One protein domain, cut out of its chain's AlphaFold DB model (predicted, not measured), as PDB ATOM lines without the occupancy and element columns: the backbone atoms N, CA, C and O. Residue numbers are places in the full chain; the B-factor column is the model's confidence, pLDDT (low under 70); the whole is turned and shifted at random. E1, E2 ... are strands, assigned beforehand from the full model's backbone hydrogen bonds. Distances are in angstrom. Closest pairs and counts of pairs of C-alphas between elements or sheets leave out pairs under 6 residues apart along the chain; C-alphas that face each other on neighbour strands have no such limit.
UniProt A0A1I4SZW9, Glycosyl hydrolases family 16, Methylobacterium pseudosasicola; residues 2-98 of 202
ATOM      1  N   VAL A   2      -6.637 -32.491  78.002       86.94
ATOM      2  CA  VAL A   2      -6.900 -31.052  77.869       86.94
ATOM      3  C   VAL A   2      -7.620 -30.774  76.543       86.94
ATOM      4  O   VAL A   2      -7.241 -31.307  75.503       86.94
ATOM      5  N   ASP A   3      -8.670 -29.948  76.569       90.69
ATOM      6  CA  ASP A   3      -9.328 -29.482  75.343       90.69
ATOM      7  C   ASP A   3      -8.469 -28.406  74.669       90.69
ATOM      8  O   ASP A   3      -8.385 -27.267  75.132       90.69
ATOM      9  N   LEU A   4      -7.825 -28.791  73.569       93.25
ATOM     10  CA  LEU A   4      -6.979 -27.918  72.757       93.25
ATOM     11  C   LEU A   4      -7.728 -27.331  71.553       93.25
ATOM     12  O   LEU A   4      -7.108 -26.800  70.628       93.25
ATOM     13  N   THR A   5      -9.063 -27.393  71.530       95.56
ATOM     14  CA  THR A   5      -9.858 -26.758  70.476       95.56
ATOM     15  C   THR A   5      -9.541 -25.263  70.405       95.56
ATOM     16  O   THR A   5      -9.662 -24.529  71.383       95.56
ATOM     17  N   GLY A   6      -9.122 -24.799  69.226       94.69
ATOM     18  CA  GLY A   6      -8.736 -23.403  68.998       94.69
ATOM     19  C   GLY A   6      -7.264 -23.087  69.280       94.69
ATOM     20  O   GLY A   6      -6.818 -21.993  68.931       94.69
ATOM     21  N   TYR A   7      -6.491 -24.029  69.824       95.94
ATOM     22  CA  TYR A   7      -5.034 -23.924  69.853       95.94
ATOM     23  C   TYR A   7      -4.457 -24.252  68.474       95.94
ATOM     24  O   TYR A   7      -5.038 -24.995  67.680       95.94
ATOM     25  N   ARG A   8      -3.285 -23.688  68.189       97.44
ATOM     26  CA  ARG A   8      -2.481 -24.003  67.008       97.44
ATOM     27  C   ARG A   8      -1.086 -24.380  67.478       97.44
ATOM     28  O   ARG A   8      -0.490 -23.609  68.224       97.44
ATOM     29  N   LEU A   9      -0.571 -25.511  67.002       97.56
ATOM     30  CA  LEU A   9       0.815 -25.900  67.242       97.56
ATOM     31  C   LEU A   9       1.755 -24.850  66.635       97.56
ATOM     32  O   LEU A   9       1.639 -24.501  65.456       97.56
ATOM     33  N   THR A  10       2.630 -24.298  67.463       97.69
ATOM     34  CA  THR A  10       3.603 -23.257  67.092       97.69
ATOM     35  C   THR A  10       5.039 -23.753  67.175       97.69
ATOM     36  O   THR A  10       5.907 -23.162  66.536       97.69
ATOM     37  N   PHE A  11       5.274 -24.813  67.944       98.06
ATOM     38  CA  PHE A  11       6.565 -25.444  68.160       98.06
ATOM     39  C   PHE A  11       6.352 -26.874  68.653       98.06
ATOM     40  O   PHE A  11       5.495 -27.102  69.508       98.06
ATOM     41  N   ASP A  12       7.151 -27.793  68.133       97.75
ATOM     42  CA  ASP A  12       7.283 -29.169  68.589       97.75
ATOM     43  C   ASP A  12       8.712 -29.657  68.328       97.75
ATOM     44  O   ASP A  12       9.411 -29.138  67.452       97.75
ATOM     45  N   ASP A  13       9.133 -30.656  69.096       98.06
ATOM     46  CA  ASP A  13      10.275 -31.494  68.756       98.06
ATOM     47  C   ASP A  13       9.966 -32.927  69.198       98.06
ATOM     48  O   ASP A  13       9.915 -33.245  70.383       98.06
ATOM     49  N   GLU A  14       9.740 -33.796  68.218       98.00
ATOM     50  CA  GLU A  14       9.480 -35.224  68.424       98.00
ATOM     51  C   GLU A  14      10.779 -36.037  68.589       98.00
ATOM     52  O   GLU A  14      10.773 -37.263  68.502       98.00
ATOM     53  N   PHE A  15      11.931 -35.367  68.716       97.94
ATOM     54  CA  PHE A  15      13.258 -35.955  68.910       97.94
ATOM     55  C   PHE A  15      13.607 -37.060  67.899       97.94
ATOM     56  O   PHE A  15      14.311 -38.029  68.198       97.94
ATOM     57  N   ASN A  16      13.143 -36.901  66.654       97.56
ATOM     58  CA  ASN A  16      13.476 -37.790  65.536       97.56
ATOM     59  C   ASN A  16      14.869 -37.501  64.951       97.56
ATOM     60  O   ASN A  16      15.420 -38.309  64.203       97.56
ATOM     61  N   THR A  17      15.448 -36.334  65.234       96.81
ATOM     62  CA  THR A  17      16.788 -35.932  64.781       96.81
ATOM     63  C   THR A  17      17.429 -35.018  65.818       96.81
ATOM     64  O   THR A  17      16.770 -34.142  66.367       96.81
ATOM     65  N   ARG A  18      18.726 -35.209  66.096       95.75
ATOM     66  CA  ARG A  18      19.428 -34.430  67.126       95.75
ATOM     67  C   ARG A  18      19.622 -32.997  66.638       95.75
ATOM     68  O   ARG A  18      20.283 -32.785  65.625       95.75
ATOM     69  N   SER A  19      19.108 -32.033  67.399       96.69
ATOM     70  CA  SER A  19      19.178 -30.598  67.100       96.69
ATOM     71  C   SER A  19      19.663 -29.814  68.328       96.69
ATOM     72  O   SER A  19      18.956 -28.973  68.879       96.69
ATOM     73  N   ILE A  20      20.880 -30.133  68.787       94.25
ATOM     74  CA  ILE A  20      21.500 -29.578  70.004       94.25
ATOM     75  C   ILE A  20      22.927 -29.116  69.682       94.25
ATOM     76  O   ILE A  20      23.726 -29.893  69.147       94.25
ATOM     77  N   SER A  21      23.262 -27.875  70.029       90.75
ATOM     78  CA  SER A  21      24.625 -27.327  69.972       90.75
ATOM     79  C   SER A  21      24.908 -26.470  71.205       90.75
ATOM     80  O   SER A  21      23.973 -26.022  71.856       90.75
ATOM     81  N   LEU A  22      26.179 -26.191  71.511       85.62
ATOM     82  CA  LEU A  22      26.557 -25.384  72.681       85.62
ATOM     83  C   LEU A  22      25.846 -24.022  72.720       85.62
ATOM     84  O   LEU A  22      25.332 -23.606  73.749       85.62
ATOM     85  N   THR A  23      25.795 -23.319  71.589       85.94
ATOM     86  CA  THR A  23      25.263 -21.948  71.522       85.94
ATOM     87  C   THR A  23      23.833 -21.870  70.997       85.94
ATOM     88  O   THR A  23      23.275 -20.780  70.920       85.94
ATOM     89  N   GLY A  24      23.260 -22.993  70.560       90.00
ATOM     90  CA  GLY A  24      21.989 -23.016  69.837       90.00
ATOM     91  C   GLY A  24      22.087 -22.586  68.369       90.00
ATOM     92  O   GLY A  24      21.078 -22.607  67.668       90.00
ATOM     93  N   ALA A  25      23.267 -22.201  67.870       91.19
ATOM     94  CA  ALA A  25      23.418 -21.702  66.507       91.19
ATOM     95  C   ALA A  25      23.115 -22.793  65.464       91.19
ATOM     96  O   ALA A  25      23.847 -23.772  65.331       91.19
ATOM     97  N   GLY A  26      22.049 -22.586  64.684       94.69
ATOM     98  CA  GLY A  26      21.610 -23.535  63.656       94.69
ATOM     99  C   GLY A  26      20.940 -24.797  64.211       94.69
ATOM    100  O   GLY A  26      20.765 -25.755  63.461       94.69
ATOM    101  N   THR A  27      20.573 -24.806  65.494       96.31
ATOM    102  CA  THR A  27      19.902 -25.922  66.168       96.31
ATOM    103  C   THR A  27      18.654 -25.452  66.911       96.31
ATOM    104  O   THR A  27      18.470 -24.263  67.150       96.31
ATOM    105  N   THR A  28      17.786 -26.389  67.282       96.44
ATOM    106  CA  THR A  28      16.581 -26.124  68.081       96.44
ATOM    107  C   THR A  28      16.984 -25.699  69.487       96.44
ATOM    108  O   THR A  28      16.519 -24.684  70.009       96.44
ATOM    109  N   TYR A  29      17.911 -26.455  70.074       95.31
ATOM    110  CA  TYR A  29      18.332 -26.285  71.452       95.31
ATOM    111  C   TYR A  29      19.770 -25.801  71.555       95.31
ATOM    112  O   TYR A  29      20.646 -26.212  70.782       95.31
ATOM    113  N   ALA A  30      19.992 -24.954  72.553       90.31
ATOM    114  CA  ALA A  30      21.296 -24.666  73.108       90.31
ATOM    115  C   ALA A  30      21.543 -25.568  74.327       90.31
ATOM    116  O   ALA A  30      20.675 -25.702  75.188       90.31
ATOM    117  N   ASP A  31      22.737 -26.137  74.410       87.62
ATOM    118  CA  ASP A  31      23.313 -26.742  75.616       87.62
ATOM    119  C   ASP A  31      24.129 -25.668  76.352       87.62
ATOM    120  O   ASP A  31      25.350 -25.737  76.476       87.62
ATOM    121  N   THR A  32      23.450 -24.574  76.707       75.00
ATOM    122  CA  THR A  32      24.044 -23.409  77.372       75.00
ATOM    123  C   THR A  32      23.443 -23.229  78.756       75.00
ATOM    124  O   THR A  32      22.301 -23.613  79.014       75.00
ATOM    125  N   ARG A  33      24.206 -22.613  79.656       70.69
ATOM    126  CA  ARG A  33      23.837 -22.447  81.062       70.69
ATOM    127  C   ARG A  33      23.798 -20.966  81.413       70.69
ATOM    128  O   ARG A  33      24.665 -20.205  80.995       70.69
ATOM    129  N   ALA A  34      22.795 -20.553  82.186       51.28
ATOM    130  CA  ALA A  34      22.638 -19.156  82.572       51.28
ATOM    131  C   ALA A  34      23.850 -18.700  83.415       51.28
ATOM    132  O   ALA A  34      24.113 -19.238  84.489       51.28
ATOM    133  N   GLU A  35      24.575 -17.695  82.920       48.38
ATOM    134  CA  GLU A  35      25.907 -17.230  83.353       48.38
ATOM    135  C   GLU A  35      25.987 -16.657  84.792       48.38
ATOM    136  O   GLU A  35      26.981 -16.055  85.184       48.38
ATOM    137  N   TRP A  36      24.972 -16.822  85.642       41.59
ATOM    138  CA  TRP A  36      24.811 -16.064  86.896       41.59
ATOM    139  C   TRP A  36      25.766 -16.460  88.039       41.59
ATOM    140  O   TRP A  36      25.680 -15.896  89.129       41.59
ATOM    141  N   ARG A  37      26.701 -17.395  87.817       42.16
ATOM    142  CA  ARG A  37      27.762 -17.768  88.778       42.16
ATOM    143  C   ARG A  37      29.180 -17.646  88.201       42.16
ATOM    144  O   ARG A  37      30.046 -18.458  88.500       42.16
ATOM    145  N   THR A  38      29.453 -16.585  87.445       39.12
ATOM    146  CA  THR A  38      30.774 -16.251  86.865       39.12
ATOM    147  C   THR A  38      31.913 -15.966  87.864       39.12
ATOM    148  O   THR A  38      32.921 -15.379  87.477       39.12
ATOM    149  N   THR A  39      31.798 -16.311  89.151       39.09
ATOM    150  CA  THR A  39      32.922 -16.156  90.100       39.09
ATOM    151  C   THR A  39      33.762 -17.415  90.262       39.09
ATOM    152  O   THR A  39      34.765 -17.365  90.967       39.09
ATOM    153  N   ASP A  40      33.377 -18.515  89.622       38.19
ATOM    154  CA  ASP A  40      34.201 -19.710  89.523       38.19
ATOM    155  C   ASP A  40      34.167 -20.191  88.071       38.19
ATOM    156  O   ASP A  40      33.199 -20.770  87.587       38.19
ATOM    157  N   ASP A  41      35.246 -19.896  87.363       37.38
ATOM    158  CA  ASP A  41      35.559 -20.321  86.003       37.38
ATOM    159  C   ASP A  41      35.711 -21.852  85.862       37.38
ATOM    160  O   ASP A  41      36.072 -22.335  84.786       37.38
ATOM    161  N   ARG A  42      35.470 -22.618  86.939       39.75
ATOM    162  CA  ARG A  42      35.669 -24.071  87.037       39.75
ATOM    163  C   ARG A  42      34.583 -24.812  87.826       39.75
ATOM    164  O   ARG A  42      34.583 -26.040  87.775       39.75
ATOM    165  N   SER A  43      33.652 -24.130  88.507       39.56
ATOM    166  CA  SER A  43      32.470 -24.778  89.093       39.56
ATOM    167  C   SER A  43      31.334 -24.791  88.085       39.56
ATOM    168  O   SER A  43      30.496 -23.892  87.997       39.56
ATOM    169  N   ASP A  44      31.362 -25.852  87.311       45.91
ATOM    170  CA  ASP A  44      30.221 -26.593  86.825       45.91
ATOM    171  C   ASP A  44      28.859 -26.138  87.406       45.91
ATOM    172  O   ASP A  44      28.496 -26.369  88.562       45.91
ATOM    173  N   ILE A  45      28.117 -25.395  86.585       52.84
ATOM    174  CA  ILE A  45      26.831 -24.786  86.918       52.84
ATOM    175  C   ILE A  45      25.809 -25.913  87.080       52.84
ATOM    176  O   ILE A  45      25.352 -26.483  86.087       52.84
ATOM    177  N   GLY A  46      25.458 -26.238  88.318       55.25
ATOM    178  CA  GLY A  46      24.293 -27.050  88.644       55.25
ATOM    179  C   GLY A  46      23.582 -26.552  89.898       55.25
ATOM    180  O   GLY A  46      24.090 -25.724  90.669       55.25
ATOM    181  N   PHE A  47      22.356 -27.031  90.085       67.31
ATOM    182  CA  PHE A  47      21.573 -26.760  91.281       67.31
ATOM    183  C   PHE A  47      22.084 -27.657  92.416       67.31
ATOM    184  O   PHE A  47      21.733 -28.826  92.531       67.31
ATOM    185  N   GLY A  48      22.980 -27.120  93.247       72.75
ATOM    186  CA  GLY A  48      23.592 -27.856  94.355       72.75
ATOM    187  C   GLY A  48      25.040 -28.253  94.071       72.75
ATOM    188  O   GLY A  48      25.844 -27.396  93.720       72.75
ATOM    189  N   ARG A  49      25.387 -29.521  94.332       78.75
ATOM    190  CA  ARG A  49      26.762 -30.055  94.195       78.75
ATOM    191  C   ARG A  49      27.011 -30.820  92.898       78.75
ATOM    192  O   ARG A  49      28.167 -31.006  92.546       78.75
ATOM    193  N   SER A  50      25.948 -31.305  92.265       84.12
ATOM    194  CA  SER A  50      25.998 -31.922  90.941       84.12
ATOM    195  C   SER A  50      25.914 -30.847  89.873       84.12
ATOM    196  O   SER A  50      25.449 -29.738  90.149       84.12
ATOM    197  N   SER A  51      26.340 -31.185  88.669       80.50
ATOM    198  CA  SER A  51      26.479 -30.253  87.569       80.50
ATOM    199  C   SER A  51      25.751 -30.722  86.319       80.50
ATOM    200  O   SER A  51      25.480 -31.906  86.120       80.50
ATOM    201  N   PHE A  52      25.414 -29.777  85.454       85.56
ATOM    202  CA  PHE A  52      25.262 -30.112  84.041       85.56
ATOM    203  C   PHE A  52      26.672 -30.239  83.442       85.56
ATOM    204  O   PHE A  52      27.597 -29.726  84.050       85.56
ATOM    205  N   VAL A  53      26.903 -30.905  82.315       79.56
ATOM    206  CA  VAL A  53      28.218 -30.933  81.647       79.56
ATOM    207  C   VAL A  53      28.237 -30.000  80.456       79.56
ATOM    208  O   VAL A  53      27.202 -29.687  79.884       79.56
ATOM    209  N   ASP A  54      29.410 -29.459  80.137       72.12
ATOM    210  CA  ASP A  54      29.630 -28.749  78.882       72.12
ATOM    211  C   ASP A  54      30.374 -29.678  77.903       72.12
ATOM    212  O   ASP A  54      31.023 -30.634  78.345       72.12
ATOM    213  N   PRO A  55      30.339 -29.423  76.583       70.62
ATOM    214  CA  PRO A  55      30.984 -30.296  75.600       70.62
ATOM    215  C   PRO A  55      32.495 -30.517  75.810       70.62
ATOM    216  O   PRO A  55      33.040 -31.523  75.354       70.62
ATOM    217  N   SER A  56      33.194 -29.602  76.487       72.19
ATOM    218  CA  SER A  56      34.614 -29.724  76.836       72.19
ATOM    219  C   SER A  56      34.890 -30.723  77.966       72.19
ATOM    220  O   SER A  56      36.027 -31.183  78.080       72.19
ATOM    221  N   SER A  57      33.868 -31.145  78.724       74.44
ATOM    222  CA  SER A  57      33.963 -32.265  79.679       74.44
ATOM    223  C   SER A  57      34.338 -33.592  79.000       74.44
ATOM    224  O   SER A  57      34.855 -34.504  79.645       74.44
ATOM    225  N   GLY A  58      34.096 -33.713  77.687       79.25
ATOM    226  CA  GLY A  58      34.276 -34.951  76.930       79.25
ATOM    227  C   GLY A  58      33.145 -35.967  77.120       79.25
ATOM    228  O   GLY A  58      33.233 -37.070  76.573       79.25
ATOM    229  N   TYR A  59      32.091 -35.612  77.855       85.62
ATOM    230  CA  TYR A  59      30.871 -36.394  78.010       85.62
ATOM    231  C   TYR A  59      29.701 -35.688  77.307       85.62
ATOM    232  O   TYR A  59      29.471 -34.502  77.513       85.62
ATOM    233  N   ASP A  60      28.975 -36.418  76.454       90.50
ATOM    234  CA  ASP A  60      27.711 -35.962  75.862       90.50
ATOM    235  C   ASP A  60      26.564 -36.661  76.610       90.50
ATOM    236  O   ASP A  60      26.425 -37.884  76.478       90.50
ATOM    237  N   PRO A  61      25.763 -35.936  77.412       93.12
ATOM    238  CA  PRO A  61      24.685 -36.527  78.197       93.12
ATOM    239  C   PRO A  61      23.436 -36.806  77.351       93.12
ATOM    240  O   PRO A  61      22.472 -37.365  77.875       93.12
ATOM    241  N   PHE A  62      23.426 -36.411  76.072       96.00
ATOM    242  CA  PHE A  62      22.258 -36.462  75.200       96.00
ATOM    243  C   PHE A  62      22.353 -37.608  74.196       96.00
ATOM    244  O   PHE A  62      23.252 -37.663  73.355       96.00
ATOM    245  N   SER A  63      21.353 -38.485  74.197       97.19
ATOM    246  CA  SER A  63      21.197 -39.502  73.155       97.19
ATOM    247  C   SER A  63      19.768 -39.539  72.633       97.19
ATOM    248  O   SER A  63      18.827 -39.242  73.361       97.19
ATOM    249  N   LEU A  64      19.609 -39.860  71.347       97.69
ATOM    250  CA  LEU A  64      18.297 -40.000  70.720       97.69
ATOM    251  C   LEU A  64      18.069 -41.454  70.335       97.69
ATOM    252  O   LEU A  64      18.895 -42.063  69.648       97.69
ATOM    253  N   GLN A  65      16.920 -41.988  70.728       96.88
ATOM    254  CA  GLN A  65      16.505 -43.333  70.366       96.88
ATOM    255  C   GLN A  65      14.986 -43.379  70.195       96.88
ATOM    256  O   GLN A  65      14.246 -42.995  71.091       96.88
ATOM    257  N   ASN A  66      14.519 -43.887  69.048       94.81
ATOM    258  CA  ASN A  66      13.097 -44.133  68.770       94.81
ATOM    259  C   ASN A  66      12.168 -42.918  69.000       94.81
ATOM    260  O   ASN A  66      11.070 -43.092  69.524       94.81
ATOM    261  N   GLY A  67      12.594 -41.712  68.610       96.31
ATOM    262  CA  GLY A  67      11.791 -40.493  68.794       96.31
ATOM    263  C   GLY A  67      11.756 -39.992  70.241       96.31
ATOM    264  O   GLY A  67      10.786 -39.377  70.664       96.31
ATOM    265  N   ALA A  68      12.784 -40.304  71.031       97.50
ATOM    266  CA  ALA A  68      12.932 -39.805  72.390       97.50
ATOM    267  C   ALA A  68      14.361 -39.318  72.625       97.50
ATOM    268  O   ALA A  68      15.329 -39.978  72.230       97.50
ATOM    269  N   LEU A  69      14.480 -38.174  73.297       98.44
ATOM    270  CA  LEU A  69      15.720 -37.703  73.896       98.44
ATOM    271  C   LEU A  69      15.893 -38.358  75.271       98.44
ATOM    272  O   LEU A  69      14.997 -38.304  76.109       98.44
ATOM    273  N   SER A  70      17.065 -38.930  75.521       98.00
ATOM    274  CA  SER A  70      17.519 -39.313  76.855       98.00
ATOM    275  C   SER A  70      18.592 -38.339  77.325       98.00
ATOM    276  O   SER A  70      19.554 -38.081  76.598       98.00
ATOM    277  N   ILE A  71      18.427 -37.839  78.550       97.06
ATOM    278  CA  ILE A  71      19.411 -37.030  79.273       97.06
ATOM    279  C   ILE A  71      19.933 -37.897  80.416       97.06
ATOM    280  O   ILE A  71      19.161 -38.323  81.269       97.06
ATOM    281  N   THR A  72      21.219 -38.243  80.399       95.50
ATOM    282  CA  THR A  72      21.784 -39.223  81.337       95.50
ATOM    283  C   THR A  72      22.747 -38.578  82.319       95.50
ATOM    284  O   THR A  72      23.780 -38.035  81.921       95.50
ATOM    285  N   ALA A  73      22.447 -38.734  83.609       93.06
ATOM    286  CA  ALA A  73      23.371 -38.414  84.684       93.06
ATOM    287  C   ALA A  73      24.401 -39.539  84.885       93.06
ATOM    288  O   ALA A  73      24.058 -40.725  84.884       93.06
ATOM    289  N   VAL A  74      25.663 -39.180  85.106       92.00
ATOM    290  CA  VAL A  74      26.748 -40.110  85.467       92.00
ATOM    291  C   VAL A  74      27.541 -39.564  86.655       92.00
ATOM    292  O   VAL A  74      27.471 -38.367  86.921       92.00
ATOM    293  N   PRO A  75      28.288 -40.404  87.397       91.06
ATOM    294  CA  PRO A  75      29.223 -39.893  88.392       91.06
ATOM    295  C   PRO A  75      30.186 -38.917  87.727       91.06
ATOM    296  O   PRO A  75      30.722 -39.254  86.669       91.06
ATOM    297  N   ASP A  76      30.387 -37.762  88.352       85.12
ATOM    298  CA  ASP A  76      31.216 -36.680  87.826       85.12
ATOM    299  C   ASP A  76      32.634 -37.182  87.544       85.12
ATOM    300  O   ASP A  76      33.267 -37.849  88.378       85.12
ATOM    301  N   ARG A  77      33.107 -36.926  86.325       78.88
ATOM    302  CA  ARG A  77      34.404 -37.412  85.827       78.88
ATOM    303  C   ARG A  77      35.386 -36.274  85.618       78.88
ATOM    304  O   ARG A  77      36.516 -36.517  85.180       78.88
ATOM    305  N   THR A  78      34.971 -35.047  85.908       73.50
ATOM    306  CA  THR A  78      35.787 -33.865  85.699       73.50
ATOM    307  C   THR A  78      36.804 -33.705  86.838       73.50
ATOM    308  O   THR A  78      36.556 -34.092  87.981       73.50
ATOM    309  N   PRO A  79      37.978 -33.099  86.578       72.31
ATOM    310  CA  PRO A  79      38.951 -32.805  87.634       72.31
ATOM    311  C   PRO A  79      38.480 -31.777  88.676       72.31
ATOM    312  O   PRO A  79      39.162 -31.593  89.685       72.31
ATOM    313  N   TYR A  80      37.377 -31.073  88.410       71.56
ATOM    314  CA  TYR A  80      36.877 -29.953  89.215       71.56
ATOM    315  C   TYR A  80      35.532 -30.249  89.888       71.56
ATOM    316  O   TYR A  80      35.089 -29.469  90.730       71.56
ATOM    317  N   GLY A  81      34.932 -31.393  89.562       74.38
ATOM    318  CA  GLY A  81      33.727 -31.907  90.181       74.38
ATOM    319  C   GLY A  81      33.840 -32.045  91.692       74.38
ATOM    320  O   GLY A  81      34.901 -32.357  92.251       74.38
ATOM    321  N   TYR A  82      32.728 -31.828  92.389       79.56
ATOM    322  CA  TYR A  82      32.687 -32.043  93.828       79.56
ATOM    323  C   TYR A  82      32.831 -33.551  94.128       79.56
ATOM    324  O   TYR A  82      32.115 -34.359  93.557       79.56
ATOM    325  N   PRO A  83      33.689 -34.006  95.057       81.88
ATOM    326  CA  PRO A  83      33.848 -35.441  95.302       81.88
ATOM    327  C   PRO A  83      32.521 -36.161  95.607       81.88
ATOM    328  O   PRO A  83      31.852 -35.861  96.599       81.88
ATOM    329  N   GLY A  84      32.161 -37.130  94.759       86.44
ATOM    330  CA  GLY A  84      30.897 -37.871  94.846       86.44
ATOM    331  C   GLY A  84      29.686 -37.166  94.222       86.44
ATOM    332  O   GLY A  84      28.560 -37.591  94.484       86.44
ATOM    333  N   SER A  85      29.891 -36.099  93.443       87.06
ATOM    334  CA  SER A  85      28.856 -35.473  92.617       87.06
ATOM    335  C   SER A  85      28.536 -36.292  91.370       87.06
ATOM    336  O   SER A  85      29.163 -37.309  91.056       87.06
ATOM    337  N   TRP A  86      27.507 -35.818  90.678       89.88
ATOM    338  CA  TRP A  86      27.063 -36.309  89.390       89.88
ATOM    339  C   TRP A  86      27.105 -35.182  88.371       89.88
ATOM    340  O   TRP A  86      27.024 -34.009  88.734       89.88
ATOM    341  N   GLU A  87      27.166 -35.567  87.109       87.31
ATOM    342  CA  GLU A  87      27.180 -34.683  85.959       87.31
ATOM    343  C   GLU A  87      26.075 -35.143  84.977       87.31
ATOM    344  O   GLU A  87      25.887 -36.345  84.780       87.31
ATOM    345  N   SER A  88      25.281 -34.224  84.419       91.38
ATOM    346  CA  SER A  88      24.125 -34.523  83.541       91.38
ATOM    347  C   SER A  88      23.965 -33.473  82.431       91.38
ATOM    348  O   SER A  88      24.869 -32.683  82.200       91.38
ATOM    349  N   GLY A  89      22.845 -33.434  81.711       89.94
ATOM    350  CA  GLY A  89      22.596 -32.465  80.637       89.94
ATOM    351  C   GLY A  89      21.497 -31.454  80.951       89.94
ATOM    352  O   GLY A  89      20.563 -31.750  81.691       89.94
ATOM    353  N   LEU A  90      21.591 -30.276  80.335       91.06
ATOM    354  CA  LEU A  90      20.541 -29.260  80.296       91.06
ATOM    355  C   LEU A  90      20.413 -28.749  78.860       91.06
ATOM    356  O   LEU A  90      21.406 -28.393  78.242       91.06
ATOM    357  N   ILE A  91      19.193 -28.662  78.340       93.50
ATOM    358  CA  ILE A  91      18.930 -28.002  77.058       93.50
ATOM    359  C   ILE A  91      17.919 -26.879  77.233       93.50
ATOM    360  O   ILE A  91      17.028 -26.946  78.076       93.50
ATOM    361  N   THR A  92      18.049 -25.845  76.410       92.25
ATOM    362  CA  THR A  92      17.157 -24.685  76.413       92.25
ATOM    363  C   THR A  92      16.864 -24.215  74.995       92.25
ATOM    364  O   THR A  92      17.687 -24.357  74.091       92.25
ATOM    365  N   THR A  93      15.692 -23.619  74.790       94.50
ATOM    366  CA  THR A  93      15.338 -22.928  73.542       94.50
ATOM    367  C   THR A  93      15.730 -21.449  73.553       94.50
ATOM    368  O   THR A  93      15.361 -20.718  72.633       94.50
ATOM    369  N   GLN A  94      16.450 -20.975  74.577       87.62
ATOM    370  CA  GLN A  94      16.888 -19.583  74.684       87.62
ATOM    371  C   GLN A  94      17.572 -19.110  73.391       87.62
ATOM    372  O   GLN A  94      18.474 -19.762  72.872       87.62
ATOM    373  N   GLY A  95      17.126 -17.968  72.861       85.56
ATOM    374  CA  GLY A  95      17.628 -17.414  71.598       85.56
ATOM    375  C   GLY A  95      17.055 -18.049  70.322       85.56
ATOM    376  O   GLY A  95      17.187 -17.443  69.261       85.56
ATOM    377  N   ASN A  96      16.369 -19.192  70.417       91.62
ATOM    378  CA  ASN A  96      15.807 -19.926  69.277       91.62
ATOM    379  C   ASN A  96      14.273 -19.919  69.254       91.62
ATOM    380  O   ASN A  96      13.668 -19.572  68.239       91.62
ATOM    381  N   PHE A  97      13.629 -20.269  70.369       94.81
ATOM    382  CA  PHE A  97      12.175 -20.254  70.508       94.81
ATOM    383  C   PHE A  97      11.761 -19.707  71.873       94.81
ATOM    384  O   PHE A  97      12.285 -20.093  72.918       94.81
ATOM    385  N   SER A  98      10.773 -18.816  71.851       94.44
ATOM    386  CA  SER A  98      10.106 -18.306  73.042       94.44
ATOM    387  C   SER A  98       8.667 -17.964  72.702       94.44
ATOM    388  O   SER A  98       8.406 -17.407  71.632       94.44
TER     389      SER A  98
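Overview. This is residues 2 to 98 of the 202 residues of the protein "Glycosyl hydrolases family 16" of Methylobacterium pseudosasicola (UniProt A0A1I4SZW9). With little regular structure, this is a small two-stranded hairpin, E1 and E2, with long loops, and residues 2 to 9 stick out as a free tail. Short pairings tie residues 51 to 52 and 74 to 75 to a third strand, E3. The 97 printed residues include no named helix and 11 residues in three strands, E1, E2, E3 along the chain; the sheet is E1 - E2, antiparallel, and the class is all strand. The whole is loose, radius of gyration of the C-alphas 15.7 A, and elongated, 50 by 30 by 29 A.

Arrangement. E1, residues 62 to 65, and E2, residues 68 to 71, form an antiparallel hairpin at 153 degrees, with N 70 and O 63 within hydrogen-bond range at 2.8 A. E3, residues 86 to 88, is apart from E1; the closest C-alphas of E2 and E3, Ile 71 and Ser 88, are 6.8 A apart.

Along the chain. E1, 10.2 A long, begins at C-alpha 62 (22.258, -36.462, 75.200). E2 measures 9.9 A. E3, 6.8 A, ends at C-alpha 88 (24.125, -34.523, 83.541).

Size, cuts and confidence. The printed part has no cut. The link E2 to E3 is long, 14 residues. Residues 34 to 47 have pLDDT under 70.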